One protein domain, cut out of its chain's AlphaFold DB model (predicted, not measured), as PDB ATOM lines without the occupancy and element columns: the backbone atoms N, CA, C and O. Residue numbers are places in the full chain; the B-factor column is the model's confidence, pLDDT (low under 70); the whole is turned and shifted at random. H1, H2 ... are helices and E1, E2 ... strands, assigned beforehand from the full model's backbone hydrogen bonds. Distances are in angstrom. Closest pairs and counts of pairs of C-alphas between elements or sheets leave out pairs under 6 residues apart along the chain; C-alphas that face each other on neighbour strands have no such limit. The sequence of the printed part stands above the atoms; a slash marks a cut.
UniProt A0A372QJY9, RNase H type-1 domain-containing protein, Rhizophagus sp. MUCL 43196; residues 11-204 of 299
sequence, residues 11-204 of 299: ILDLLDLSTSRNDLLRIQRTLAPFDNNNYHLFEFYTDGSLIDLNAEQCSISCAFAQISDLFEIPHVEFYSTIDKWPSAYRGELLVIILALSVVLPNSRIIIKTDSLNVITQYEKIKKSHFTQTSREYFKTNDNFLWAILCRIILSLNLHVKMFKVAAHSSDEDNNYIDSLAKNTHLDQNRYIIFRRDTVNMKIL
ATOM      1  N   ILE A  11      10.485  34.867 -45.826       94.12
ATOM      2  CA  ILE A  11      11.196  34.554 -44.576       94.12
ATOM      3  C   ILE A  11      12.574  33.954 -44.885       94.12
ATOM      4  O   ILE A  11      13.560  34.316 -44.245       94.12
ATOM      5  N   LEU A  12      12.662  33.062 -45.879       93.81
ATOM      6  CA  LEU A  12      13.930  32.456 -46.314       93.81
ATOM      7  C   LEU A  12      14.859  33.476 -46.988       93.81
ATOM      8  O   LEU A  12      16.082  33.388 -46.859       93.81
ATOM      9  N   ASP A  13      14.278  34.457 -47.676       92.19
ATOM     10  CA  ASP A  13      15.023  35.557 -48.283       92.19
ATOM     11  C   ASP A  13      15.551  36.544 -47.240       92.19
ATOM     12  O   ASP A  13      16.620  37.123 -47.430       92.19
ATOM     13  N   LEU A  14      14.805  36.754 -46.152       93.25
ATOM     14  CA  LEU A  14      15.130  37.750 -45.137       93.25
ATOM     15  C   LEU A  14      16.075  37.240 -44.049       93.25
ATOM     16  O   LEU A  14      16.924  38.004 -43.589       93.25
ATOM     17  N   LEU A  15      15.933  35.985 -43.621       93.94
ATOM     18  CA  LEU A  15      16.548  35.490 -42.388       93.94
ATOM     19  C   LEU A  15      17.586  34.389 -42.623       93.94
ATOM     20  O   LEU A  15      17.369  33.435 -43.380       93.94
ATOM     21  N   ASP A  16      18.695  34.483 -41.889       91.62
ATOM     22  CA  ASP A  16      19.672  33.398 -41.790       91.62
ATOM     23  C   ASP A  16      19.084  32.181 -41.055       91.62
ATOM     24  O   ASP A  16      18.065  32.261 -40.366       91.62
ATOM     25  N   LEU A  17      19.705  31.011 -41.235       91.31
ATOM     26  CA  LEU A  17      19.259  29.771 -40.597       91.31
ATOM     27  C   LEU A  17      19.319  29.894 -39.070       91.31
ATOM     28  O   LEU A  17      20.397  29.985 -38.493       91.31
ATOM     29  N   SER A  18      18.151  29.832 -38.431       92.00
ATOM     30  CA  SER A  18      17.998  29.816 -36.977       92.00
ATOM     31  C   SER A  18      16.740  29.054 -36.550       92.00
ATOM     32  O   SER A  18      15.874  28.732 -37.372       92.00
ATOM     33  N   THR A  19      16.637  28.770 -35.252       92.31
ATOM     34  CA  THR A  19      15.424  28.255 -34.594       92.31
ATOM     35  C   THR A  19      14.247  29.201 -34.821       92.31
ATOM     36  O   THR A  19      13.234  28.788 -35.383       92.31
ATOM     37  N   SER A  20      14.445  30.492 -34.537       94.19
ATOM     38  CA  SER A  20      13.472  31.562 -34.765       94.19
ATOM     39  C   SER A  20      12.946  31.590 -36.206       94.19
ATOM     40  O   SER A  20      11.744  31.718 -36.429       94.19
ATOM     41  N   ARG A  21      13.814  31.397 -37.213       95.06
ATOM     42  CA  ARG A  21      13.381  31.318 -38.619       95.06
ATOM     43  C   ARG A  21      12.446  30.133 -38.867       95.06
ATOM     44  O   ARG A  21      11.456  30.268 -39.582       95.06
ATOM     45  N   ASN A  22      12.772  28.966 -38.318       94.69
ATOM     46  CA  ASN A  22      11.965  27.761 -38.511       94.69
ATOM     47  C   ASN A  22      10.595  27.878 -37.826       94.69
ATOM     48  O   ASN A  22       9.601  27.428 -38.397       94.69
ATOM     49  N   ASP A  23      10.533  28.530 -36.667       95.50
ATOM     50  CA  ASP A  23       9.279  28.812 -35.966       95.50
ATOM     51  C   ASP A  23       8.387  29.767 -36.772       95.50
ATOM     52  O   ASP A  23       7.206  29.478 -36.971       95.50
ATOM     53  N   LEU A  24       8.953  30.829 -37.357       96.69
ATOM     54  CA  LEU A  24       8.215  31.724 -38.259       96.69
ATOM     55  C   LEU A  24       7.665  30.978 -39.485       96.69
ATOM     56  O   LEU A  24       6.512  31.170 -39.864       96.69
ATOM     57  N   LEU A  25       8.447  30.071 -40.083       96.25
ATOM     58  CA  LEU A  25       7.975  29.229 -41.191       96.25
ATOM     59  C   LEU A  25       6.851  28.279 -40.763       96.25
ATOM     60  O   LEU A  25       5.948  27.996 -41.553       96.25
ATOM     61  N   ARG A  26       6.892  27.765 -39.529       96.00
ATOM     62  CA  ARG A  26       5.810  26.948 -38.971       96.00
ATOM     63  C   ARG A  26       4.541  27.781 -38.799       96.00
ATOM     64  O   ARG A  26       3.494  27.330 -39.247       96.00
ATOM     65  N   ILE A  27       4.641  28.984 -38.236       95.81
ATOM     66  CA  ILE A  27       3.507  29.910 -38.091       95.81
ATOM     67  C   ILE A  27       2.914  30.247 -39.460       95.81
ATOM     68  O   ILE A  27       1.711  30.111 -39.656       95.81
ATOM     69  N   GLN A  28       3.752  30.577 -40.445       94.44
ATOM     70  CA  GLN A  28       3.292  30.863 -41.804       94.44
ATOM     71  C   GLN A  28       2.529  29.679 -42.421       94.44
ATOM     72  O   GLN A  28       1.506  29.878 -43.069       94.44
ATOM     73  N   ARG A  29       2.975  28.433 -42.201       93.31
ATOM     74  CA  ARG A  29       2.245  27.232 -42.652       93.31
ATOM     75  C   ARG A  29       0.913  27.049 -41.929       93.31
ATOM     76  O   ARG A  29      -0.037  26.599 -42.560       93.31
ATOM     77  N   THR A  30       0.846  27.382 -40.643       92.44
ATOM     78  CA  THR A  30      -0.391  27.340 -39.852       92.44
ATOM     79  C   THR A  30      -1.414  28.358 -40.353       92.44
ATOM     80  O   THR A  30      -2.596  28.040 -40.429       92.44
ATOM     81  N   LEU A  31      -0.966  29.554 -40.746       90.12
ATOM     82  CA  LEU A  31      -1.830  30.611 -41.282       90.12
ATOM     83  C   LEU A  31      -2.164  30.424 -42.772       90.12
ATOM     84  O   LEU A  31      -3.160  30.962 -43.242       90.12
ATOM     85  N   ALA A  32      -1.379  29.636 -43.515       88.19
ATOM     86  CA  ALA A  32      -1.530  29.428 -44.959       88.19
ATOM     87  C   ALA A  32      -2.940  29.011 -45.450       88.19
ATOM     88  O   ALA A  32      -3.311  29.429 -46.547       88.19
ATOM     89  N   PRO A  33      -3.728  28.195 -44.716       86.62
ATOM     90  CA  PRO A  33      -5.086  27.834 -45.134       86.62
ATOM     91  C   PRO A  33      -6.083  29.000 -45.084       86.62
ATOM     92  O   PRO A  33      -7.135  28.928 -45.717       86.62
ATOM     93  N   PHE A  34      -5.769  30.053 -44.328       82.31
ATOM     94  CA  PHE A  34      -6.650  31.186 -44.077       82.31
ATOM     95  C   PHE A  34      -6.339  32.295 -45.087       82.31
ATOM     96  O   PHE A  34      -5.579  33.219 -44.810       82.31
ATOM     97  N   ASP A  35      -6.916  32.181 -46.285       71.31
ATOM     98  CA  ASP A  35      -6.813  33.180 -47.354       71.31
ATOM     99  C   ASP A  35      -8.186  33.820 -47.610       71.31
ATOM    100  O   ASP A  35      -9.137  33.153 -48.025       71.31
ATOM    101  N   ASN A  36      -8.307  35.124 -47.341       63.81
ATOM    102  CA  ASN A  36      -9.471  35.899 -47.753       63.81
ATOM    103  C   ASN A  36      -9.123  37.377 -47.978       63.81
ATOM    104  O   ASN A  36      -9.043  38.175 -47.045       63.81
ATOM    105  N   ASN A  37      -9.013  37.761 -49.248       62.44
ATOM    106  CA  ASN A  37      -8.655  39.120 -49.676       62.44
ATOM    107  C   ASN A  37      -9.692  40.208 -49.320       62.44
ATOM    108  O   ASN A  37      -9.400  41.404 -49.428       62.44
ATOM    109  N   ASN A  38     -10.911  39.836 -48.909       59.25
ATOM    110  CA  ASN A  38     -11.992  40.798 -48.678       59.25
ATOM    111  C   ASN A  38     -12.031  41.358 -47.246       59.25
ATOM    112  O   ASN A  38     -12.511  42.480 -47.052       59.25
ATOM    113  N   TYR A  39     -11.477  40.651 -46.259       63.03
ATOM    114  CA  TYR A  39     -11.566  41.018 -44.841       63.03
ATOM    115  C   TYR A  39     -10.195  41.304 -44.232       63.03
ATOM    116  O   TYR A  39      -9.179  40.801 -44.702       63.03
ATOM    117  N   HIS A  40     -10.169  42.144 -43.190       60.97
ATOM    118  CA  HIS A  40      -9.016  42.232 -42.292       60.97
ATOM    119  C   HIS A  40      -8.957  40.928 -41.497       60.97
ATOM    120  O   HIS A  40      -9.578  40.828 -40.446       60.97
ATOM    121  N   LEU A  41      -8.315  39.918 -42.081       73.75
ATOM    122  CA  LEU A  41      -8.318  38.561 -41.555       73.75
ATOM    123  C   LEU A  41      -7.390  38.471 -40.339       73.75
ATOM    124  O   LEU A  41      -7.790  37.974 -39.301       73.75
ATOM    125  N   PHE A  42      -6.189  39.045 -40.424       86.38
ATOM    126  CA  PHE A  42      -5.198  38.955 -39.351       86.38
ATOM    127  C   PHE A  42      -5.190  40.209 -38.466       86.38
ATOM    128  O   PHE A  42      -5.171  41.339 -38.966       86.38
ATOM    129  N   GLU A  43      -5.163  39.996 -37.157       91.56
ATOM    130  CA  GLU A  43      -5.099  40.987 -36.088       91.56
ATOM    131  C   GLU A  43      -4.018  40.564 -35.085       91.56
ATOM    132  O   GLU A  43      -4.233  39.694 -34.240       91.56
ATOM    133  N   PHE A  44      -2.846  41.189 -35.199       94.69
ATOM    134  CA  PHE A  44      -1.711  40.894 -34.333       94.69
ATOM    135  C   PHE A  44      -1.566  41.932 -33.229       94.69
ATOM    136  O   PHE A  44      -1.557  43.135 -33.503       94.69
ATOM    137  N   TYR A  45      -1.341  41.449 -32.015       95.25
ATOM    138  CA  TYR A  45      -0.807  42.216 -30.899       95.25
ATOM    139  C   TYR A  45       0.708  42.089 -30.895       95.25
ATOM    140  O   TYR A  45       1.238  40.998 -31.107       95.25
ATOM    141  N   THR A  46       1.408  43.203 -30.709       96.62
ATOM    142  CA  THR A  46       2.866  43.259 -30.838       96.62
ATOM    143  C   THR A  46       3.478  44.134 -29.759       96.62
ATOM    144  O   THR A  46       3.011  45.260 -29.578       96.62
ATOM    145  N   ASP A  47       4.566  43.669 -29.150       95.81
ATOM    146  CA  ASP A  47       5.335  44.458 -28.189       95.81
ATOM    147  C   ASP A  47       6.848  44.175 -28.254       95.81
ATOM    148  O   ASP A  47       7.298  43.129 -28.744       95.81
ATOM    149  N   GLY A  48       7.639  45.135 -27.782       94.81
ATOM    150  CA  GLY A  48       9.090  45.076 -27.675       94.81
ATOM    151  C   GLY A  48       9.563  45.503 -26.289       94.81
ATOM    152  O   GLY A  48       9.126  46.515 -25.757       94.81
ATOM    153  N   SER A  49      10.522  44.771 -25.721       94.12
ATOM    154  CA  SER A  49      11.092  45.086 -24.412       94.12
ATOM    155  C   SER A  49      12.599  45.313 -24.486       94.12
ATOM    156  O   SER A  49      13.303  44.778 -25.346       94.12
ATOM    157  N   LEU A  50      13.094  46.160 -23.588       94.19
ATOM    158  CA  LEU A  50      14.501  46.511 -23.449       94.19
ATOM    159  C   LEU A  50      14.852  46.513 -21.962       94.19
ATOM    160  O   LEU A  50      14.257  47.270 -21.192       94.19
ATOM    161  N   ILE A  51      15.869  45.741 -21.590       91.88
ATOM    162  CA  ILE A  51      16.415  45.709 -20.229       91.88
ATOM    163  C   ILE A  51      17.881  46.143 -20.202       91.88
ATOM    164  O   ILE A  51      18.585  46.098 -21.218       91.88
ATOM    165  N   ASP A  52      18.319  46.581 -19.020       87.81
ATOM    166  CA  ASP A  52      19.720  46.836 -18.672       87.81
ATOM    167  C   ASP A  52      20.468  47.741 -19.663       87.81
ATOM    168  O   ASP A  52      21.618  47.502 -20.038       87.81
ATOM    169  N   LEU A  53      19.803  48.819 -20.102       86.00
ATOM    170  CA  LEU A  53      20.402  49.805 -20.997       86.00
ATOM    171  C   LEU A  53      21.683  50.383 -20.370       86.00
ATOM    172  O   LEU A  53      21.659  50.898 -19.253       86.00
ATOM    173  N   ASN A  54      22.774  50.361 -21.140       82.69
ATOM    174  CA  ASN A  54      24.142  50.742 -20.750       82.69
ATOM    175  C   ASN A  54      24.929  49.695 -19.939       82.69
ATOM    176  O   ASN A  54      26.065  49.983 -19.564       82.69
ATOM    177  N   ALA A  55      24.388  48.496 -19.712       86.25
ATOM    178  CA  ALA A  55      25.146  47.372 -19.163       86.25
ATOM    179  C   ALA A  55      25.556  46.375 -20.259       86.25
ATOM    180  O   ALA A  55      24.967  46.328 -21.339       86.25
ATOM    181  N   GLU A  56      26.547  45.528 -19.963       80.62
ATOM    182  CA  GLU A  56      26.972  44.441 -20.864       80.62
ATOM    183  C   GLU A  56      25.867  43.400 -21.098       80.62
ATOM    184  O   GLU A  56      25.855  42.730 -22.125       80.62
ATOM    185  N   GLN A  57      24.921  43.293 -20.162       82.19
ATOM    186  CA  GLN A  57      23.781  42.373 -20.214       82.19
ATOM    187  C   GLN A  57      22.564  42.964 -20.946       82.19
ATOM    188  O   GLN A  57      21.488  42.369 -20.923       82.19
ATOM    189  N   CYS A  58      22.717  44.123 -21.599       88.50
ATOM    190  CA  CYS A  58      21.633  44.774 -22.325       88.50
ATOM    191  C   CYS A  58      21.010  43.824 -23.355       88.50
ATOM    192  O   CYS A  58      21.699  43.257 -24.205       88.50
ATOM    193  N   SER A  59      19.690  43.678 -23.289       90.62
ATOM    194  CA  SER A  59      18.941  42.753 -24.131       90.62
ATOM    195  C   SER A  59      17.710  43.441 -24.696       90.62
ATOM    196  O   SER A  59      16.999  44.148 -23.980       90.62
ATOM    197  N   ILE A  60      17.461  43.220 -25.986       93.81
ATOM    198  CA  ILE A  60      16.219  43.597 -26.654       93.81
ATOM    199  C   ILE A  60      15.453  42.315 -26.950       93.81
ATOM    200  O   ILE A  60      15.991  41.388 -27.562       93.81
ATOM    201  N   SER A  61      14.186  42.290 -26.575       95.06
ATOM    202  CA  SER A  61      13.253  41.228 -26.920       95.06
ATOM    203  C   SER A  61      12.038  41.796 -27.632       95.06
ATOM    204  O   SER A  61      11.778  43.001 -27.627       95.06
ATOM    205  N   CYS A  62      11.304  40.917 -28.295       95.88
ATOM    206  CA  CYS A  62      10.096  41.283 -28.999       95.88
ATOM    207  C   CYS A  62       9.171  40.069 -29.118       95.88
ATOM    208  O   CYS A  62       9.651  38.931 -29.196       95.88
ATOM    209  N   ALA A  63       7.861  40.306 -29.116       96.94
ATOM    210  CA  ALA A  63       6.861  39.249 -29.175       96.94
ATOM    211  C   ALA A  63       5.585  39.702 -29.892       96.94
ATOM    212  O   ALA A  63       5.145  40.840 -29.724       96.94
ATOM    213  N   PHE A  64       4.988  38.808 -30.684       97.25
ATOM    214  CA  PHE A  64       3.654  39.002 -31.251       97.25
ATOM    215  C   PHE A  64       2.757  37.806 -30.998       97.25
ATOM    216  O   PHE A  64       3.235  36.676 -30.888       97.25
ATOM    217  N   ALA A  65       1.450  38.045 -31.040       96.12
ATOM    218  CA  ALA A  65       0.477  36.981 -31.210       96.12
ATOM    219  C   ALA A  65      -0.745  37.418 -32.020       96.12
ATOM    220  O   ALA A  65      -1.124  38.588 -32.032       96.12
ATOM    221  N   GLN A  66      -1.353  36.443 -32.683       92.25
ATOM    222  CA  GLN A  66      -2.711  36.488 -33.208       92.25
ATOM    223  C   GLN A  66      -3.585  35.741 -32.200       92.25
ATOM    224  O   GLN A  66      -3.447  34.526 -32.087       92.25
ATOM    225  N   ILE A  67      -4.444  36.460 -31.477       84.50
ATOM    226  CA  ILE A  67      -5.307  35.903 -30.410       84.50
ATOM    227  C   ILE A  67      -6.799  36.124 -30.733       84.50
ATOM    228  O   ILE A  67      -7.697  35.649 -30.051       84.50
ATOM    229  N   SER A  68      -7.097  36.827 -31.827       79.25
ATOM    230  CA  SER A  68      -8.476  37.094 -32.229       79.25
ATOM    231  C   SER A  68      -9.172  35.814 -32.703       79.25
ATOM    232  O   SER A  68      -8.756  35.216 -33.696       79.25
ATOM    233  N   ASP A  69     -10.278  35.455 -32.046       75.31
ATOM    234  CA  ASP A  69     -11.169  34.350 -32.447       75.31
ATOM    235  C   ASP A  69     -11.996  34.671 -33.708       75.31
ATOM    236  O   ASP A  69     -12.784  33.851 -34.195       75.31
ATOM    237  N   LEU A  70     -11.843  35.879 -34.259       71.88
ATOM    238  CA  LEU A  70     -12.487  36.272 -35.504       71.88
ATOM    239  C   LEU A  70     -12.067  35.319 -36.634       71.88
ATOM    240  O   LEU A  70     -10.886  35.122 -36.907       71.88
ATOM    241  N   PHE A  71     -13.062  34.774 -37.338       73.31
ATOM    242  CA  PHE A  71     -12.881  33.905 -38.509       73.31
ATOM    243  C   PHE A  71     -12.172  32.563 -38.242       73.31
ATOM    244  O   PHE A  71     -11.629  31.984 -39.181       73.31
ATOM    245  N   GLU A  72     -12.202  32.061 -36.998       80.75
ATOM    246  CA  GLU A  72     -11.630  30.754 -36.605       80.75
ATOM    247  C   GLU A  72     -10.128  30.621 -36.919       80.75
ATOM    248  O   GLU A  72      -9.607  29.530 -37.165       80.75
ATOM    249  N   ILE A  73      -9.417  31.749 -36.933       83.38
ATOM    250  CA  ILE A  73      -7.981  31.773 -37.197       83.38
ATOM    251  C   ILE A  73      -7.258  31.170 -35.991       83.38
ATOM    252  O   ILE A  73      -7.577  31.502 -34.850       83.38
ATOM    253  N   PRO A  74      -6.272  30.286 -36.209       87.00
ATOM    254  CA  PRO A  74      -5.545  29.664 -35.123       87.00
ATOM    255  C   PRO A  74      -4.760  30.706 -34.337       87.00
ATOM    256  O   PRO A  74      -4.080  31.566 -34.906       87.00
ATOM    257  N   HIS A  75      -4.791  30.533 -33.021       91.94
ATOM    258  CA  HIS A  75      -3.940  31.269 -32.106       91.94
ATOM    259  C   HIS A  75      -2.481  30.935 -32.401       91.94
ATOM    260  O   HIS A  75      -2.079  29.766 -32.391       91.94
ATOM    261  N   VAL A  76      -1.691  31.960 -32.703       94.62
ATOM    262  CA  VAL A  76      -0.253  31.821 -32.940       94.62
ATOM    263  C   VAL A  76       0.490  32.896 -32.181       94.62
ATOM    264  O   VAL A  76       0.079  34.050 -32.176       94.62
ATOM    265  N   GLU A  77       1.616  32.524 -31.593       96.25
ATOM    266  CA  GLU A  77       2.512  33.435 -30.895       96.25
ATOM    267  C   GLU A  77       3.944  33.222 -31.368       96.25
ATOM    268  O   GLU A  77       4.331  32.139 -31.822       96.25
ATOM    269  N   PHE A  78       4.742  34.268 -31.245       96.75
ATOM    270  CA  PHE A  78       6.158  34.228 -31.531       96.75
ATOM    271  C   PHE A  78       6.890  35.213 -30.639       96.75
ATOM    272  O   PHE A  78       6.398  36.306 -30.367       96.75
ATOM    273  N   TYR A  79       8.108  34.852 -30.261       96.19
ATOM    274  CA  TYR A  79       8.999  35.725 -29.525       96.19
ATOM    275  C   TYR A  79      10.452  35.458 -29.894       96.19
ATOM    276  O   TYR A  79      10.840  34.336 -30.234       96.19
ATOM    277  N   SER A  80      11.261  36.509 -29.838       95.31
ATOM    278  CA  SER A  80      12.695  36.425 -30.079       95.31
ATOM    279  C   SER A  80      13.420  37.615 -29.473       95.31
ATOM    280  O   SER A  80      12.850  38.684 -29.260       95.31
ATOM    281  N   THR A  81      14.718  37.441 -29.275       93.62
ATOM    282  CA  THR A  81      15.665  38.514 -28.993       93.62
ATOM    283  C   THR A  81      16.308  39.041 -30.276       93.62
ATOM    284  O   THR A  81      16.287  38.385 -31.329       93.62
ATOM    285  N   ILE A  82      16.869  40.244 -30.192       89.75
ATOM    286  CA  ILE A  82      17.700  40.839 -31.238       89.75
ATOM    287  C   ILE A  82      18.963  41.442 -30.629       89.75
ATOM    288  O   ILE A  82      18.940  42.038 -29.554       89.75
ATOM    289  N   ASP A  83      20.066  41.284 -31.353       83.69
ATOM    290  CA  ASP A  83      21.371  41.816 -30.988       83.69
ATOM    291  C   ASP A  83      21.638  43.169 -31.675       83.69
ATOM    292  O   ASP A  83      21.128  43.457 -32.766       83.69
ATOM    293  N   LYS A  84      22.525  43.954 -31.056       87.56
ATOM    294  CA  LYS A  84      23.048  45.254 -31.503       87.56
ATOM    295  C   LYS A  84      22.002  46.366 -31.552       87.56
ATOM    296  O   LYS A  84      20.801  46.156 -31.670       87.56
ATOM    297  N   TRP A  85      22.519  47.593 -31.509       88.25
ATOM    298  CA  TRP A  85      21.728  48.825 -31.604       88.25
ATOM    299  C   TRP A  85      20.573  48.879 -30.576       88.25
ATOM    300  O   TRP A  85      19.416  49.034 -30.969       88.25
ATOM    301  N   PRO A  86      20.867  48.756 -29.261       89.44
ATOM    302  CA  PRO A  86      19.851  48.651 -28.217       89.44
ATOM    303  C   PRO A  86      18.902  49.851 -28.180       89.44
ATOM    304  O   PRO A  86      19.316  50.982 -27.926       89.44
ATOM    305  N   SER A  87      17.615  49.595 -28.428       90.44
ATOM    306  CA  SER A  87      16.514  50.527 -28.187       90.44
ATOM    307  C   SER A  87      15.185  49.769 -28.094       90.44
ATOM    308  O   SER A  87      14.971  48.813 -28.839       90.44
ATOM    309  N   ALA A  88      14.275  50.210 -27.220       91.00
ATOM    310  CA  ALA A  88      12.921  49.646 -27.142       91.00
ATOM    311  C   ALA A  88      12.188  49.763 -28.492       91.00
ATOM    312  O   ALA A  88      11.639  48.791 -29.002       91.00
ATOM    313  N   TYR A  89      12.331  50.922 -29.146       92.62
ATOM    314  CA  TYR A  89      11.805  51.199 -30.484       92.62
ATOM    315  C   TYR A  89      12.195  50.148 -31.537       92.62
ATOM    316  O   TYR A  89      11.395  49.797 -32.403       92.62
ATOM    317  N   ARG A  90      13.427  49.629 -31.470       93.19
ATOM    318  CA  ARG A  90      13.902  48.578 -32.373       93.19
ATOM    319  C   ARG A  90      13.152  47.266 -32.159       93.19
ATOM    320  O   ARG A  90      12.805  46.624 -33.146       93.19
ATOM    321  N   GLY A  91      12.892  46.887 -30.906       94.56
ATOM    322  CA  GLY A  91      12.090  45.708 -30.567       94.56
ATOM    323  C   GLY A  91      10.664  45.822 -31.106       94.56
ATOM    324  O   GLY A  91      10.210  44.930 -31.819       94.56
ATOM    325  N   GLU A  92      10.014  46.963 -30.862       95.81
ATOM    326  CA  GLU A  92       8.656  47.274 -31.341       95.81
ATOM    327  C   GLU A  92       8.548  47.229 -32.878       95.81
ATOM    328  O   GLU A  92       7.607  46.672 -33.441       95.81
ATOM    329  N   LEU A  93       9.525  47.797 -33.595       96.50
ATOM    330  CA  LEU A  93       9.544  47.763 -35.060       96.50
ATOM    331  C   LEU A  93       9.820  46.352 -35.597       96.50
ATOM    332  O   LEU A  93       9.200  45.922 -36.574       96.50
ATOM    333  N   LEU A  94      10.763  45.639 -34.981       95.88
ATOM    334  CA  LEU A  94      11.159  44.304 -35.406       95.88
ATOM    335  C   LEU A  94       9.987  43.334 -35.351       95.88
ATOM    336  O   LEU A  94       9.753  42.607 -36.313       95.88
ATOM    337  N   VAL A  95       9.244  43.316 -34.248       96.81
ATOM    338  CA  VAL A  95       8.140  42.371 -34.106       96.81
ATOM    339  C   VAL A  95       7.079  42.578 -35.186       96.81
ATOM    340  O   VAL A  95       6.591  41.604 -35.756       96.81
ATOM    341  N   ILE A  96       6.797  43.824 -35.567       97.94
ATOM    342  CA  ILE A  96       5.868  44.125 -36.658       97.94
ATOM    343  C   ILE A  96       6.387  43.551 -37.980       97.94
ATOM    344  O   ILE A  96       5.624  42.953 -38.735       97.94
ATOM    345  N   ILE A  97       7.688  43.672 -38.258       97.44
ATOM    346  CA  ILE A  97       8.320  43.065 -39.440       97.44
ATOM    347  C   ILE A  97       8.130  41.545 -39.441       97.44
ATOM    348  O   ILE A  97       7.774  40.970 -40.471       97.44
ATOM    349  N   LEU A  98       8.339  40.893 -38.295       97.56
ATOM    350  CA  LEU A  98       8.205  39.443 -38.167       97.56
ATOM    351  C   LEU A  98       6.744  38.994 -38.321       97.56
ATOM    352  O   LEU A  98       6.488  38.070 -39.093       97.56
ATOM    353  N   ALA A  99       5.791  39.688 -37.697       97.25
ATOM    354  CA  ALA A  99       4.359  39.421 -37.835       97.25
ATOM    355  C   ALA A  99       3.885  39.566 -39.295       97.25
ATOM    356  O   ALA A  99       3.161  38.721 -39.817       97.25
ATOM    357  N   LEU A 100       4.356  40.593 -40.011       96.94
ATOM    358  CA  LEU A 100       4.033  40.772 -41.431       96.94
ATOM    359  C   LEU A 100       4.726  39.750 -42.347       96.94
ATOM    360  O   LEU A 100       4.264  39.514 -43.459       96.94
ATOM    361  N   SER A 101       5.830  39.136 -41.917       95.94
ATOM    362  CA  SER A 101       6.534  38.130 -42.724       95.94
ATOM    363  C   SER A 101       5.818  36.773 -42.772       95.94
ATOM    364  O   SER A 101       6.014  36.008 -43.720       95.94
ATOM    365  N   VAL A 102       4.978  36.476 -41.771       94.94
ATOM    366  CA  VAL A 102       4.280  35.185 -41.643       94.94
ATOM    367  C   VAL A 102       2.899  35.160 -42.299       94.94
ATOM    368  O   VAL A 102       2.294  34.093 -42.374       94.94
ATOM    369  N   VAL A 103       2.400  36.292 -42.802       91.56
ATOM    370  CA  VAL A 103       1.106  36.360 -43.502       91.56
ATOM    371  C   VAL A 103       1.231  36.083 -45.001       91.56
ATOM    372  O   VAL A 103       2.296  36.227 -45.606       91.56
ATOM    373  N   LEU A 104       0.115  35.686 -45.614       89.00
ATOM    374  CA  LEU A 104       0.011  35.430 -47.052       89.00
ATOM    375  C   LEU A 104       0.009  36.735 -47.876       89.00
ATOM    376  O   LEU A 104      -0.423  37.781 -47.375       89.00
ATOM    377  N   PRO A 105       0.407  36.686 -49.161       90.56
ATOM    378  CA  PRO A 105       0.249  37.812 -50.078       90.56
ATOM    379  C   PRO A 105      -1.199  38.318 -50.180       90.56
ATOM    380  O   PRO A 105      -2.135  37.539 -50.065       90.56
ATOM    381  N   ASN A 106      -1.377  39.610 -50.468       90.25
ATOM    382  CA  ASN A 106      -2.660  40.315 -50.618       90.25
ATOM    383  C   ASN A 106      -3.527  40.392 -49.347       90.25
ATOM    384  O   ASN A 106      -4.666  40.861 -49.393       90.25
ATOM    385  N   SER A 107      -2.973  40.005 -48.198       89.19
ATOM    386  CA  SER A 107      -3.678  40.046 -46.920       89.19
ATOM    387  C   SER A 107      -3.932  41.477 -46.438       89.19
ATOM    388  O   SER A 107      -3.115  42.390 -46.609       89.19
ATOM    389  N   ARG A 108      -5.063  41.664 -45.750       90.75
ATOM    390  CA  ARG A 108      -5.366  42.874 -44.980       90.75
ATOM    391  C   ARG A 108      -5.110  42.595 -43.501       90.75
ATOM    392  O   ARG A 108      -5.717  41.689 -42.942       90.75
ATOM    393  N   ILE A 109      -4.247  43.390 -42.874       92.31
ATOM    394  CA  ILE A 109      -3.749  43.145 -41.513       92.31
ATOM    395  C   ILE A 109      -4.048  44.337 -40.612       92.31
ATOM    396  O   ILE A 109      -3.944  45.496 -41.036       92.31
ATOM    397  N   ILE A 110      -4.408  44.038 -39.370       93.69
ATOM    398  CA  ILE A 110      -4.460  44.974 -38.259       93.69
ATOM    399  C   ILE A 110      -3.289  44.673 -37.320       93.69
ATOM    400  O   ILE A 110      -3.084  43.533 -36.921       93.69
ATOM    401  N   ILE A 111      -2.521  45.705 -36.981       95.50
ATOM    402  CA  ILE A 111      -1.471  45.648 -35.963       95.50
ATOM    403  C   ILE A 111      -1.910  46.499 -34.775       95.50
ATOM    404  O   ILE A 111      -2.245  47.677 -34.939       95.50
ATOM    405  N   LYS A 112      -1.889  45.903 -33.590       94.31
ATOM    406  CA  LYS A 112      -2.134  46.525 -32.293       94.31
ATOM    407  C   LYS A 112      -0.794  46.683 -31.583       94.31
ATOM    408  O   LYS A 112      -0.118  45.700 -31.301       94.31
ATOM    409  N   THR A 113      -0.395  47.927 -31.345       94.31
ATOM    410  CA  THR A 113       0.865  48.270 -30.670       94.31
ATOM    411  C   THR A 113       0.653  49.510 -29.813       94.31
ATOM    412  O   THR A 113      -0.158  50.371 -30.154       94.31
ATOM    413  N   ASP A 114       1.370  49.640 -28.709       92.25
ATOM    414  CA  ASP A 114       1.382  50.846 -27.880       92.25
ATOM    415  C   ASP A 114       2.370  51.920 -28.401       92.25
ATOM    416  O   ASP A 114       2.267  53.107 -28.047       92.25
ATOM    417  N   SER A 115       3.254  51.544 -29.334       93.62
ATOM    418  CA  SER A 115       4.278  52.413 -29.908       93.62
ATOM    419  C   SER A 115       3.730  53.448 -30.888       93.62
ATOM    420  O   SER A 115       3.652  53.266 -32.110       93.62
ATOM    421  N   LEU A 116       3.443  54.640 -30.364       94.19
ATOM    422  CA  LEU A 116       3.072  55.786 -31.196       94.19
ATOM    423  C   LEU A 116       4.200  56.204 -32.158       94.19
ATOM    424  O   LEU A 116       3.926  56.730 -33.240       94.19
ATOM    425  N   ASN A 117       5.461  55.975 -31.783       93.75
ATOM    426  CA  ASN A 117       6.617  56.326 -32.606       93.75
ATOM    427  C   ASN A 117       6.668  55.479 -33.879       93.75
ATOM    428  O   ASN A 117       6.870  56.030 -34.966       93.75
ATOM    429  N   VAL A 118       6.441  54.165 -33.762       95.94
ATOM    430  CA  VAL A 118       6.391  53.268 -34.921       95.94
ATOM    431  C   VAL A 118       5.200  53.618 -35.811       95.94
ATOM    432  O   VAL A 118       5.395  53.816 -37.010       95.94
ATOM    433  N   ILE A 119       4.008  53.833 -35.237       96.50
ATOM    434  CA  ILE A 119       2.809  54.242 -35.992       96.50
ATOM    435  C   ILE A 119       3.060  55.543 -36.770       96.50
ATOM    436  O   ILE A 119       2.789  55.636 -37.967       96.50
ATOM    437  N   THR A 120       3.617  56.559 -36.105       95.94
ATOM    438  CA  THR A 120       3.864  57.872 -36.717       95.94
ATOM    439  C   THR A 120       4.848  57.775 -37.881       95.94
ATOM    440  O   THR A 120       4.672  58.441 -38.905       95.94
ATOM    441  N   GLN A 121       5.899  56.967 -37.736       94.31
ATOM    442  CA  GLN A 121       6.888  56.772 -38.791       94.31
ATOM    443  C   GLN A 121       6.330  55.926 -39.944       94.31
ATOM    444  O   GLN A 121       6.537  56.284 -41.104       94.31
ATOM    445  N   TYR A 122       5.558  54.881 -39.641       96.00
ATOM    446  CA  TYR A 122       4.852  54.080 -40.637       96.00
ATOM    447  C   TYR A 122       3.928  54.948 -41.498       96.00
ATOM    448  O   TYR A 122       4.002  54.893 -42.722       96.00
ATOM    449  N   GLU A 123       3.124  55.826 -40.892       96.00
ATOM    450  CA  GLU A 123       2.225  56.713 -41.638       96.00
ATOM    451  C   GLU A 123       2.979  57.711 -42.535       96.00
ATOM    452  O   GLU A 123       2.505  58.053 -43.620       96.00
ATOM    453  N   LYS A 124       4.183  58.156 -42.148       93.69
ATOM    454  CA  LYS A 124       5.039  58.975 -43.029       93.69
ATOM    455  C   LYS A 124       5.511  58.189 -44.251       93.69
ATOM    456  O   LYS A 124       5.432  58.704 -45.362       93.69
ATOM    457  N   ILE A 125       5.963  56.953 -44.051       93.06
ATOM    458  CA  ILE A 125       6.443  56.071 -45.125       93.06
ATOM    459  C   ILE A 125       5.289  55.644 -46.043       93.06
ATOM    460  O   ILE A 125       5.420  55.611 -47.265       93.06
ATOM    461  N   LYS A 126       4.112  55.383 -45.474       94.69
ATOM    462  CA  LYS A 126       2.894  55.090 -46.230       94.69
ATOM    463  C   LYS A 126       2.498  56.261 -47.131       94.69
ATOM    464  O   LYS A 126       2.156  56.045 -48.290       94.69
ATOM    465  N   LYS A 127       2.606  57.503 -46.637       94.06
ATOM    466  CA  LYS A 127       2.392  58.723 -47.442       94.06
ATOM    467  C   LYS A 127       3.412  58.887 -48.570       94.06
ATOM    468  O   LYS A 127       3.062  59.455 -49.597       94.06
ATOM    469  N   SER A 128       4.639  58.385 -48.413       91.19
ATOM    470  CA  SER A 128       5.634  58.327 -49.496       91.19
ATOM    471  C   SER A 128       5.502  57.073 -50.370       91.19
ATOM    472  O   SER A 128       6.415  56.764 -51.136       91.19
ATOM    473  N   HIS A 129       4.390  56.334 -50.278       91.62
ATOM    474  CA  HIS A 129       4.151  55.094 -51.021       91.62
ATOM    475  C   HIS A 129       5.266  54.051 -50.845       91.62
ATOM    476  O   HIS A 129       5.648  53.378 -51.798       91.62
ATOM    477  N   PHE A 130       5.810  53.938 -49.628       91.00
ATOM    478  CA  PHE A 130       6.910  53.025 -49.292       91.00
ATOM    479  C   PHE A 130       8.184  53.255 -50.115       91.00
ATOM    480  O   PHE A 130       9.052  52.385 -50.200       91.00
ATOM    481  N   THR A 131       8.325  54.447 -50.701       85.94
ATOM    482  CA  THR A 131       9.558  54.869 -51.356       85.94
ATOM    483  C   THR A 131      10.453  55.580 -50.352       85.94
ATOM    484  O   THR A 131       9.993  56.389 -49.540       85.94
ATOM    485  N   GLN A 132      11.741  55.250 -50.400       81.94
ATOM    486  CA  GLN A 132      12.755  55.839 -49.540       81.94
ATOM    487  C   GLN A 132      13.984  56.175 -50.373       81.94
ATOM    488  O   GLN A 132      14.609  55.313 -50.994       81.94
ATOM    489  N   THR A 133      14.346  57.450 -50.384       85.81
ATOM    490  CA  THR A 133      15.578  57.905 -51.022       85.81
ATOM    491  C   THR A 133      16.791  57.477 -50.196       85.81
ATOM    492  O   THR A 133      16.730  57.362 -48.969       85.81
ATOM    493  N   SER A 134      17.957  57.333 -50.835       84.62
ATOM    494  CA  SER A 134      19.206  57.060 -50.107       84.62
ATOM    495  C   SER A 134      19.511  58.133 -49.051       84.62
ATOM    496  O   SER A 134      20.084  57.841 -48.007       84.62
ATOM    497  N   ARG A 135      19.086  59.384 -49.276       84.94
ATOM    498  CA  ARG A 135      19.245  60.469 -48.298       84.94
ATOM    499  C   ARG A 135      18.410  60.234 -47.042       84.94
ATOM    500  O   ARG A 135      18.895  60.496 -45.945       84.94
ATOM    501  N   GLU A 136      17.172  59.775 -47.187       84.81
ATOM    502  CA  GLU A 136      16.301  59.437 -46.055       84.81
ATOM    503  C   GLU A 136      16.837  58.216 -45.305       84.81
ATOM    504  O   GLU A 136      16.908  58.237 -44.078       84.81
ATOM    505  N   TYR A 137      17.348  57.217 -46.035       86.38
ATOM    506  CA  TYR A 137      18.023  56.040 -45.473       86.38
ATOM    507  C   TYR A 137      19.220  56.353 -44.564       86.38
ATOM    508  O   TYR A 137      19.504  55.603 -43.637       86.38
ATOM    509  N   PHE A 138      19.903  57.480 -44.735       87.69
ATOM    510  CA  PHE A 138      21.007  57.849 -43.840       87.69
ATOM    511  C   PHE A 138      20.626  58.871 -42.754       87.69
ATOM    512  O   PHE A 138      21.469  59.234 -41.928       87.69
ATOM    513  N   LYS A 139      19.370  59.343 -42.733       87.19
ATOM    514  CA  LYS A 139      18.888  60.413 -41.836       87.19
ATOM    515  C   LYS A 139      18.080  59.946 -40.631       87.19
ATOM    516  O   LYS A 139      17.904  60.738 -39.703       87.19
ATOM    517  N   THR A 140      17.608  58.710 -40.627       82.31
ATOM    518  CA  THR A 140      16.788  58.126 -39.555       82.31
ATOM    519  C   THR A 140      17.488  56.910 -38.942       82.31
ATOM    520  O   THR A 140      18.472  56.415 -39.489       82.31
ATOM    521  N   ASN A 141      17.068  56.517 -37.740       85.88
ATOM    522  CA  ASN A 141      17.539  55.285 -37.102       85.88
ATOM    523  C   ASN A 141      16.707  54.095 -37.596       85.88
ATOM    524  O   ASN A 141      15.609  54.297 -38.121       85.88
ATOM    525  N   ASP A 142      17.245  52.886 -37.437       87.06
ATOM    526  CA  ASP A 142      16.609  51.613 -37.800       87.06
ATOM    527  C   ASP A 142      16.140  51.571 -39.263       87.06
ATOM    528  O   ASP A 142      15.188  50.888 -39.634       87.06
ATOM    529  N   ASN A 143      16.827  52.313 -40.136       87.38
ATOM    530  CA  ASN A 143      16.446  52.430 -41.543       87.38
ATOM    531  C   ASN A 143      16.583  51.124 -42.314       87.38
ATOM    532  O   ASN A 143      15.875  50.912 -43.296       87.38
ATOM    533  N   PHE A 144      17.472  50.250 -41.855       91.06
ATOM    534  CA  PHE A 144      17.583  48.899 -42.372       91.06
ATOM    535  C   PHE A 144      16.289  48.105 -42.129       91.06
ATOM    536  O   PHE A 144      15.731  47.549 -43.074       91.06
ATOM    537  N   LEU A 145      15.751  48.146 -40.905       93.50
ATOM    538  CA  LEU A 145      14.472  47.520 -40.558       93.50
ATOM    539  C   LEU A 145      13.301  48.156 -41.320       93.50
ATOM    540  O   LEU A 145      12.476  47.440 -41.883       93.50
ATOM    541  N   TRP A 146      13.258  49.487 -41.437       93.81
ATOM    542  CA  TRP A 146      12.238  50.160 -42.251       93.81
ATOM    543  C   TRP A 146      12.285  49.751 -43.726       93.81
ATOM    544  O   TRP A 146      11.240  49.533 -44.337       93.81
ATOM    545  N   ALA A 147      13.479  49.587 -44.298       92.38
ATOM    546  CA  ALA A 147      13.622  49.123 -45.672       92.38
ATOM    547  C   ALA A 147      13.151  47.667 -45.846       92.38
ATOM    548  O   ALA A 147      12.528  47.347 -46.862       92.38
ATOM    549  N   ILE A 148      13.384  46.803 -44.851       94.00
ATOM    550  CA  ILE A 148      12.833  45.441 -44.818       94.00
ATOM    551  C   ILE A 148      11.302  45.482 -44.745       94.00
ATOM    552  O   ILE A 148      10.644  44.803 -45.531       94.00
ATOM    553  N   LEU A 149      10.727  46.311 -43.869       95.75
ATOM    554  CA  LEU A 149       9.278  46.485 -43.752       95.75
ATOM    555  C   LEU A 149       8.657  46.898 -45.094       95.75
ATOM    556  O   LEU A 149       7.700  46.271 -45.552       95.75
ATOM    557  N   CYS A 150       9.233  47.902 -45.765       94.44
ATOM    558  CA  CYS A 150       8.796  48.326 -47.098       94.44
ATOM    559  C   CYS A 150       8.885  47.183 -48.116       94.44
ATOM    560  O   CYS A 150       7.946  46.972 -48.883       94.44
ATOM    561  N   ARG A 151       9.984  46.412 -48.112       93.75
ATOM    562  CA  ARG A 151      10.146  45.249 -48.995       93.75
ATOM    563  C   ARG A 151       9.047  44.214 -48.760       93.75
ATOM    564  O   ARG A 151       8.474  43.743 -49.738       93.75
ATOM    565  N   ILE A 152       8.738  43.866 -47.511       95.25
ATOM    566  CA  ILE A 152       7.681  42.894 -47.183       95.25
ATOM    567  C   ILE A 152       6.331  43.393 -47.699       95.25
ATOM    568  O   ILE A 152       5.680  42.689 -48.465       95.25
ATOM    569  N   ILE A 153       5.945  44.622 -47.349       95.38
ATOM    570  CA  ILE A 153       4.644  45.184 -47.735       95.38
ATOM    571  C   ILE A 153       4.482  45.220 -49.257       95.38
ATOM    572  O   ILE A 153       3.436  44.824 -49.763       95.38
ATOM    573  N   LEU A 154       5.511  45.658 -49.987       94.12
ATOM    574  CA  LEU A 154       5.461  45.757 -51.446       94.12
ATOM    575  C   LEU A 154       5.505  44.384 -52.131       94.12
ATOM    576  O   LEU A 154       4.755  44.156 -53.073       94.12
ATOM    577  N   SER A 155       6.362  43.467 -51.670       92.94
ATOM    578  CA  SER A 155       6.513  42.136 -52.286       92.94
ATOM    579  C   SER A 155       5.305  41.233 -52.058       92.94
ATOM    580  O   SER A 155       4.935  40.472 -52.949       92.94
ATOM    581  N   LEU A 156       4.672  41.339 -50.890       92.31
ATOM    582  CA  LEU A 156       3.471  40.587 -50.548       92.31
ATOM    583  C   LEU A 156       2.179  41.360 -50.857       92.31
ATOM    584  O   LEU A 156       1.104  40.809 -50.663       92.31
ATOM    585  N   ASN A 157       2.245  42.609 -51.330       93.44
ATOM    586  CA  ASN A 157       1.080  43.473 -51.562       93.44
ATOM    587  C   ASN A 157       0.137  43.559 -50.338       93.44
ATOM    588  O   ASN A 157      -1.070  43.340 -50.435       93.44
ATOM    589  N   LEU A 158       0.700  43.826 -49.156       93.19
ATOM    590  CA  LEU A 158      -0.061  43.847 -47.903       93.19
ATOM    591  C   LEU A 158      -0.796  45.169 -47.699       93.19
ATOM    592  O   LEU A 158      -0.260  46.250 -47.942       93.19
ATOM    593  N   HIS A 159      -1.991  45.090 -47.121       93.69
ATOM    594  CA  HIS A 159      -2.736  46.264 -46.681       93.69
ATOM    595  C   HIS A 159      -2.775  46.335 -45.147       93.69
ATOM    596  O   HIS A 159      -3.649  45.753 -44.495       93.69
ATOM    597  N   VAL A 160      -1.840  47.092 -44.571       95.12
ATOM    598  CA  VAL A 160      -1.628  47.177 -43.119       95.12
ATOM    599  C   VAL A 160      -2.266  48.438 -42.524       95.12
ATOM    600  O   VAL A 160      -2.044  49.562 -42.997       95.12
ATOM    601  N   LYS A 161      -3.039  48.256 -41.448       95.19
ATOM    602  CA  LYS A 161      -3.512  49.322 -40.553       95.19
ATOM    603  C   LYS A 161      -2.914  49.113 -39.164       95.19
ATOM    604  O   LYS A 161      -2.983  48.008 -38.639       95.19
ATOM    605  N   MET A 162      -2.365  50.170 -38.575       96.19
ATOM    606  CA  MET A 162      -1.852  50.139 -37.205       96.19
ATOM    607  C   MET A 162      -2.784  50.931 -36.291       96.19
ATOM    608  O   MET A 162      -3.201  52.033 -36.651       96.19
ATOM    609  N   PHE A 163      -3.092  50.388 -35.117       92.81
ATOM    610  CA  PHE A 163      -3.855  51.074 -34.082       92.81
ATOM    611  C   PHE A 163      -3.061  51.120 -32.792       92.81
ATOM    612  O   PHE A 163      -2.455  50.129 -32.384       92.81
ATOM    613  N   LYS A 164      -3.117  52.287 -32.151       92.75
ATOM    614  CA  LYS A 164      -2.526  52.473 -30.837       92.75
ATOM    615  C   LYS A 164      -3.394  51.790 -29.785       92.75
ATOM    616  O   LYS A 164      -4.564  52.149 -29.654       92.75
ATOM    617  N   VAL A 165      -2.806  50.877 -29.023       88.94
ATOM    618  CA  VAL A 165      -3.381  50.378 -27.769       88.94
ATOM    619  C   VAL A 165      -2.855  51.234 -26.616       88.94
ATOM    620  O   VAL A 165      -1.776  51.826 -26.697       88.94
ATOM    621  N   ALA A 166      -3.656  51.402 -25.568       80.75
ATOM    622  CA  ALA A 166      -3.205  52.112 -24.383       80.75
ATOM    623  C   ALA A 166      -2.261  51.206 -23.577       80.75
ATOM    624  O   ALA A 166      -2.634  50.104 -23.187       80.75
ATOM    625  N   ALA A 167      -1.044  51.684 -23.312       65.94
ATOM    626  CA  ALA A 167      -0.125  50.987 -22.421       65.94
ATOM    627  C   ALA A 167      -0.778  50.832 -21.036       65.94
ATOM    628  O   ALA A 167      -1.321  51.801 -20.496       65.94
ATOM    629  N   HIS A 168      -0.733  49.619 -20.479       60.59
ATOM    630  CA  HIS A 168      -1.284  49.279 -19.160       60.59
ATOM    631  C   HIS A 168      -2.800  49.514 -18.987       60.59
ATOM    632  O   HIS A 168      -3.267  49.775 -17.876       60.59
ATOM    633  N   SER A 169      -3.586  49.440 -20.066       59.31
ATOM    634  CA  SER A 169      -5.052  49.423 -19.970       59.31
ATOM    635  C   SER A 169      -5.608  48.028 -19.659       59.31
ATOM    636  O   SER A 169      -4.880  47.040 -19.640       59.31
ATOM    637  N   SER A 170      -6.925  47.927 -19.473       66.12
ATOM    638  CA  SER A 170      -7.682  46.671 -19.315       66.12
ATOM    639  C   SER A 170      -7.750  45.804 -20.590       66.12
ATOM    640  O   SER A 170      -8.730  45.094 -20.781       66.12
ATOM    641  N   ASP A 171      -6.774  45.916 -21.493       81.12
ATOM    642  CA  ASP A 171      -6.672  45.079 -22.692       81.12
ATOM    643  C   ASP A 171      -5.808  43.865 -22.326       81.12
ATOM    644  O   ASP A 171      -4.589  43.979 -22.161       81.12
ATOM    645  N   GLU A 172      -6.470  42.735 -22.070       87.25
ATOM    646  CA  GLU A 172      -5.833  41.509 -21.580       87.25
ATOM    647  C   GLU A 172      -4.804  40.964 -22.579       87.25
ATOM    648  O   GLU A 172      -3.717  40.559 -22.162       87.25
ATOM    649  N   ASP A 173      -5.086  41.057 -23.881       88.62
ATOM    650  CA  ASP A 173      -4.209  40.563 -24.944       88.62
ATOM    651  C   ASP A 173      -2.928  41.396 -25.044       88.62
ATOM    652  O   ASP A 173      -1.823  40.860 -25.154       88.62
ATOM    653  N   ASN A 174      -3.040  42.722 -24.935       89.56
ATOM    654  CA  ASN A 174      -1.863  43.587 -24.933       89.56
ATOM    655  C   ASN A 174      -0.979  43.349 -23.698       89.56
ATOM    656  O   ASN A 174       0.243  43.280 -23.816       89.56
ATOM    657  N   ASN A 175      -1.584  43.191 -22.516       90.62
ATOM    658  CA  ASN A 175      -0.843  42.891 -21.285       90.62
ATOM    659  C   ASN A 175      -0.172  41.512 -21.343       90.62
ATOM    660  O   ASN A 175       0.940  41.337 -20.837       90.62
ATOM    661  N   TYR A 176      -0.825  40.540 -21.981       92.44
ATOM    662  CA  TYR A 176      -0.242  39.233 -22.238       92.44
ATOM    663  C   TYR A 176       1.024  39.353 -23.099       92.44
ATOM    664  O   TYR A 176       2.070  38.826 -22.710       92.44
ATOM    665  N   ILE A 177       0.981  40.111 -24.200       94.12
ATOM    666  CA  ILE A 177       2.145  40.287 -25.083       94.12
ATOM    667  C   ILE A 177       3.279  41.084 -24.434       94.12
ATOM    668  O   ILE A 177       4.436  40.692 -24.596       94.12
ATOM    669  N   ASP A 178       2.980  42.100 -23.624       93.44
ATOM    670  CA  ASP A 178       3.992  42.798 -22.811       93.44
ATOM    671  C   ASP A 178       4.702  41.837 -21.848       93.44
ATOM    672  O   ASP A 178       5.935  41.797 -21.757       93.44
ATOM    673  N   SER A 179       3.938  40.971 -21.173       93.56
ATOM    674  CA  SER A 179       4.516  39.953 -20.295       93.56
ATOM    675  C   SER A 179       5.377  38.940 -21.063       93.56
ATOM    676  O   SER A 179       6.462  38.569 -20.603       93.56
ATOM    677  N   LEU A 180       4.943  38.534 -22.262       94.50
ATOM    678  CA  LEU A 180       5.674  37.611 -23.125       94.50
ATOM    679  C   LEU A 180       6.994  38.232 -23.604       94.50
ATOM    680  O   LEU A 180       8.044  37.588 -23.514       94.50
ATOM    681  N   ALA A 181       6.976  39.495 -24.035       93.62
ATOM    682  CA  ALA A 181       8.175  40.225 -24.435       93.62
ATOM    683  C   ALA A 181       9.174  40.332 -23.269       93.62
ATOM    684  O   ALA A 181      10.350  40.002 -23.434       93.62
ATOM    685  N   LYS A 182       8.721  40.679 -22.060       93.62
ATOM    686  CA  LYS A 182       9.587  40.752 -20.867       93.62
ATOM    687  C   LYS A 182      10.204  39.404 -20.491       93.62
ATOM    688  O   LYS A 182      11.398  39.327 -20.209       93.62
ATOM    689  N   ASN A 183       9.425  38.326 -20.532       93.12
ATOM    690  CA  ASN A 183       9.917  36.987 -20.190       93.12
ATOM    691  C   ASN A 183      10.901  36.428 -21.230       93.12
ATOM    692  O   ASN A 183      11.755  35.604 -20.899       93.12
ATOM    693  N   THR A 184      10.828  36.906 -22.474       92.38
ATOM    694  CA  THR A 184      11.691  36.460 -23.579       92.38
ATOM    695  C   THR A 184      13.178  36.713 -23.323       92.38
ATOM    696  O   THR A 184      14.013  35.974 -23.838       92.38
ATOM    697  N   HIS A 185      13.539  37.697 -22.494       89.81
ATOM    698  CA  HIS A 185      14.942  37.959 -22.150       89.81
ATOM    699  C   HIS A 185      15.654  36.759 -21.500       89.81
ATOM    700  O   HIS A 185      16.880  36.668 -21.560       89.81
ATOM    701  N   LEU A 186      14.898  35.830 -20.907       84.88
ATOM    702  CA  LEU A 186      15.430  34.618 -20.285       84.88
ATOM    703  C   LEU A 186      15.811  33.534 -21.312       84.88
ATOM    704  O   LEU A 186      16.601  32.648 -20.987       84.88
ATOM    705  N   ASP A 187      15.288  33.596 -22.543       82.62
ATOM    706  CA  ASP A 187      15.564  32.627 -23.612       82.62
ATOM    707  C   ASP A 187      16.564  33.189 -24.636       82.62
ATOM    708  O   ASP A 187      16.215  33.692 -25.707       82.62
ATOM    709  N   GLN A 188      17.852  33.077 -24.306       70.19
ATOM    710  CA  GLN A 188      18.956  33.576 -25.137       70.19
ATOM    711  C   GLN A 188      19.177  32.772 -26.434       70.19
ATOM    712  O   GLN A 188      19.934  33.199 -27.304       70.19
ATOM    713  N   ASN A 189      18.521  31.618 -26.600       80.06
ATOM    714  CA  ASN A 189      18.709  30.760 -27.776       80.06
ATOM    715  C   ASN A 189      17.852  31.182 -28.977       80.06
ATOM    716  O   ASN A 189      17.961  30.598 -30.060       80.06
ATOM    717  N   ARG A 190      16.988  32.183 -28.800       84.56
ATOM    718  CA  ARG A 190      16.087  32.691 -29.832       84.56
ATOM    719  C   ARG A 190      16.525  34.075 -30.256       84.56
ATOM    720  O   ARG A 190      16.108  35.063 -29.660       84.56
ATOM    721  N   TYR A 191      17.357  34.148 -31.287       87.69
ATOM    722  CA  TYR A 191      17.786  35.413 -31.871       87.69
ATOM    723  C   TYR A 191      17.484  35.473 -33.374       87.69
ATOM    724  O   TYR A 191      17.536  34.472 -34.099       87.69
ATOM    725  N   ILE A 192      17.164  36.675 -33.853       91.31
ATOM    726  CA  ILE A 192      16.911  36.955 -35.269       91.31
ATOM    727  C   ILE A 192      18.156  37.573 -35.902       91.31
ATOM    728  O   ILE A 192      18.699  38.557 -35.403       91.31
ATOM    729  N   ILE A 193      18.577  37.019 -37.042       90.19
ATOM    730  CA  ILE A 193      19.621  37.598 -37.895       90.19
ATOM    731  C   ILE A 193      19.059  37.783 -39.298       90.19
ATOM    732  O   ILE A 193      18.654  36.819 -39.952       90.19
ATOM    733  N   PHE A 194      19.068  39.030 -39.761       91.00
ATOM    734  CA  PHE A 194      18.747  39.362 -41.141       91.00
ATOM    735  C   PHE A 194      19.958  39.181 -42.047       91.00
ATOM    736  O   PHE A 194      21.082  39.559 -41.702       91.00
ATOM    737  N   ARG A 195      19.703  38.689 -43.258       89.44
ATOM    738  CA  ARG A 195      20.717  38.620 -44.310       89.44
ATOM    739  C   ARG A 195      21.057  40.037 -44.790       89.44
ATOM    740  O   ARG A 195      20.227  40.949 -44.762       89.44
ATOM    741  N   ARG A 196      22.299  40.260 -45.226       79.56
ATOM    742  CA  ARG A 196      22.774  41.608 -45.616       79.56
ATOM    743  C   ARG A 196      22.224  42.087 -46.961       79.56
ATOM    744  O   ARG A 196      22.106  43.285 -47.181       79.56
ATOM    745  N   ASP A 197      21.877  41.158 -47.838       81.50
ATOM    746  CA  ASP A 197      21.319  41.358 -49.179       81.50
ATOM    747  C   ASP A 197      19.792  41.569 -49.182       81.50
ATOM    748  O   ASP A 197      19.149  41.629 -50.231       81.50
ATOM    749  N   THR A 198      19.189  41.724 -48.003       80.50
ATOM    750  CA  THR A 198      17.739  41.900 -47.847       80.50
ATOM    751  C   THR A 198      17.236  43.267 -48.276       80.50
ATOM    752  O   THR A 198      16.075  43.406 -48.667       80.50
ATOM    753  N   VAL A 199      18.095  44.280 -48.260       82.00
ATOM    754  CA  VAL A 199      17.732  45.643 -48.638       82.00
ATOM    755  C   VAL A 199      18.331  45.973 -49.998       82.00
ATOM    756  O   VAL A 199      19.530  45.824 -50.217       82.00
ATOM    757  N   ASN A 200      17.499  46.491 -50.906       76.38
ATOM    758  CA  ASN A 200      17.924  46.926 -52.237       76.38
ATOM    759  C   ASN A 200      18.600  48.312 -52.193       76.38
ATOM    760  O   ASN A 200      18.156  49.267 -52.832       76.38
ATOM    761  N   MET A 201      19.652  48.444 -51.380       78.31
ATOM    762  CA  MET A 201      20.508  49.629 -51.339       78.31
ATOM    763  C   MET A 201      21.851  49.332 -51.985       78.31
ATOM    764  O   MET A 201      22.514  48.355 -51.659       78.31
ATOM    765  N   LYS A 202      22.286  50.238 -52.869       78.94
ATOM    766  CA  LYS A 202      23.572  50.112 -53.574       78.94
ATOM    767  C   LYS A 202      24.773  50.123 -52.628       78.94
ATOM    768  O   LYS A 202      25.813  49.571 -52.959       78.94
ATOM    769  N   ILE A 203      24.649  50.815 -51.496       81.19
ATOM    770  CA  ILE A 203      25.727  51.002 -50.530       81.19
ATOM    771  C   ILE A 203      25.154  50.810 -49.132       81.19
ATOM    772  O   ILE A 203      24.244  51.531 -48.724       81.19
ATOM    773  N   LEU A 204      25.735  49.867 -48.395       85.12
ATOM    774  CA  LEU A 204      25.491  49.652 -46.976       85.12
ATOM    775  C   LEU A 204      26.754  50.040 -46.207       85.12
ATOM    776  O   LEU A 204      27.846  49.552 -46.498       85.12
TER     777      LEU A 204
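AT A GLANCE: This is residues 11 to 204 of the 299 residues of the protein "RNase H type-1 domain-containing protein" of Rhizophagus sp. MUCL 43196 (UniProt A0A372QJY9). A twisted sheet of five strands curls round the helix H3, with H2 over one edge strand, E3, and H4 over the other, E5, on the same face. H6 packs side by side with H3, away from the sheet, and H7 alone covers the opposite face, making three layers, helices on both faces of a sheet. The printed part has 194 residues, with seven named helices and five named strands in the order H1 H2 E1 E2 E3 H3 E4 H4 H5 H6 E5 H7; the class is mixed, helices and strands. The sheet, order E3 E2 E1 E4 E5, is mixed. The whole is compact, with a radius of gyration of the C-alphas of 15.8 A, and spans 43 by 36 by 33 A.

IN THESE COORDINATES: H1, residues 11 to 14, begins at C-alpha 11 (11.196, 34.554, -44.576). H2 is residues 19 to 31, 18.7 A long. E1, residues 40 to 51, is 33.8 A long; E2, 59 to 66, 24.3 A; E3, 76 to 82, 20.2 A. H3, residues 88 to 101, is 20.4 A long. E4 is residues 108 to 113, H4 116 to 127, H5 134 to 137. H6, residues 143 to 156, is 19.7 A long. E5 is residues 159 to 164. H7, residues 172 to 184, ends at C-alpha 184 (11.691, 36.460, -23.579).

HOW THE PARTS SIT: E1, E2 and E3 form a meander, each strand the antiparallel neighbour of the one before, with hairpins E1 and E2 (N 47 and O 63, 2.9 A) and E2 and E3 (N 64 and O 78, 2.9 A). E4 is parallel to E1 (N 112 and O 44, 2.8 A) and to E5 (N 163 and O 111, 2.8 A). E3, H3, E4 is a split strand-helix-strand unit, two strands that run the same way in one sheet but are not neighbours, with E2 and E1 between them in the sheet and a helix between them along the chain, and its crossover is right-handed; E4, H4 H5 H6, E5 is a strand-helix-strand unit, two parallel neighbour strands with helices between them along the chain. The C-alphas of Gly 48 and Gly 91 are the closest of E1 and H3, 4.2 A. H6 touches H3, Leu 149 to Ile 97, C-alphas 5.6 A, at a shallow tilt of 18 degrees, the same way. H7 is on the sheet at a height of 7.2 A, slantwise to E1 at 36 degrees on the local plane. H1 touches H2, C-alphas of Ile 11 and Leu 25 7.1 A apart; H5 is close to H6 but not clearly touching, C-alphas of Tyr 137 and Asn 143 5.6 A. Every O i to N i+4 pair is within hydrogen-bond range in H2, H4, H6 and H7, and 9 of 10 in H3; H1 and H5 are too short for such a pair.

THE WHOLE: The C-alphas of Asn 38 and Glu 56 are farthest apart, 48.0 A. The printed part has no cut, and no link between named elements is long. Residues 185 to 204 hold no named element. Mean pLDDT of the printed part is 89.1; residues 36 to 40 and 167 to 170 are under 70.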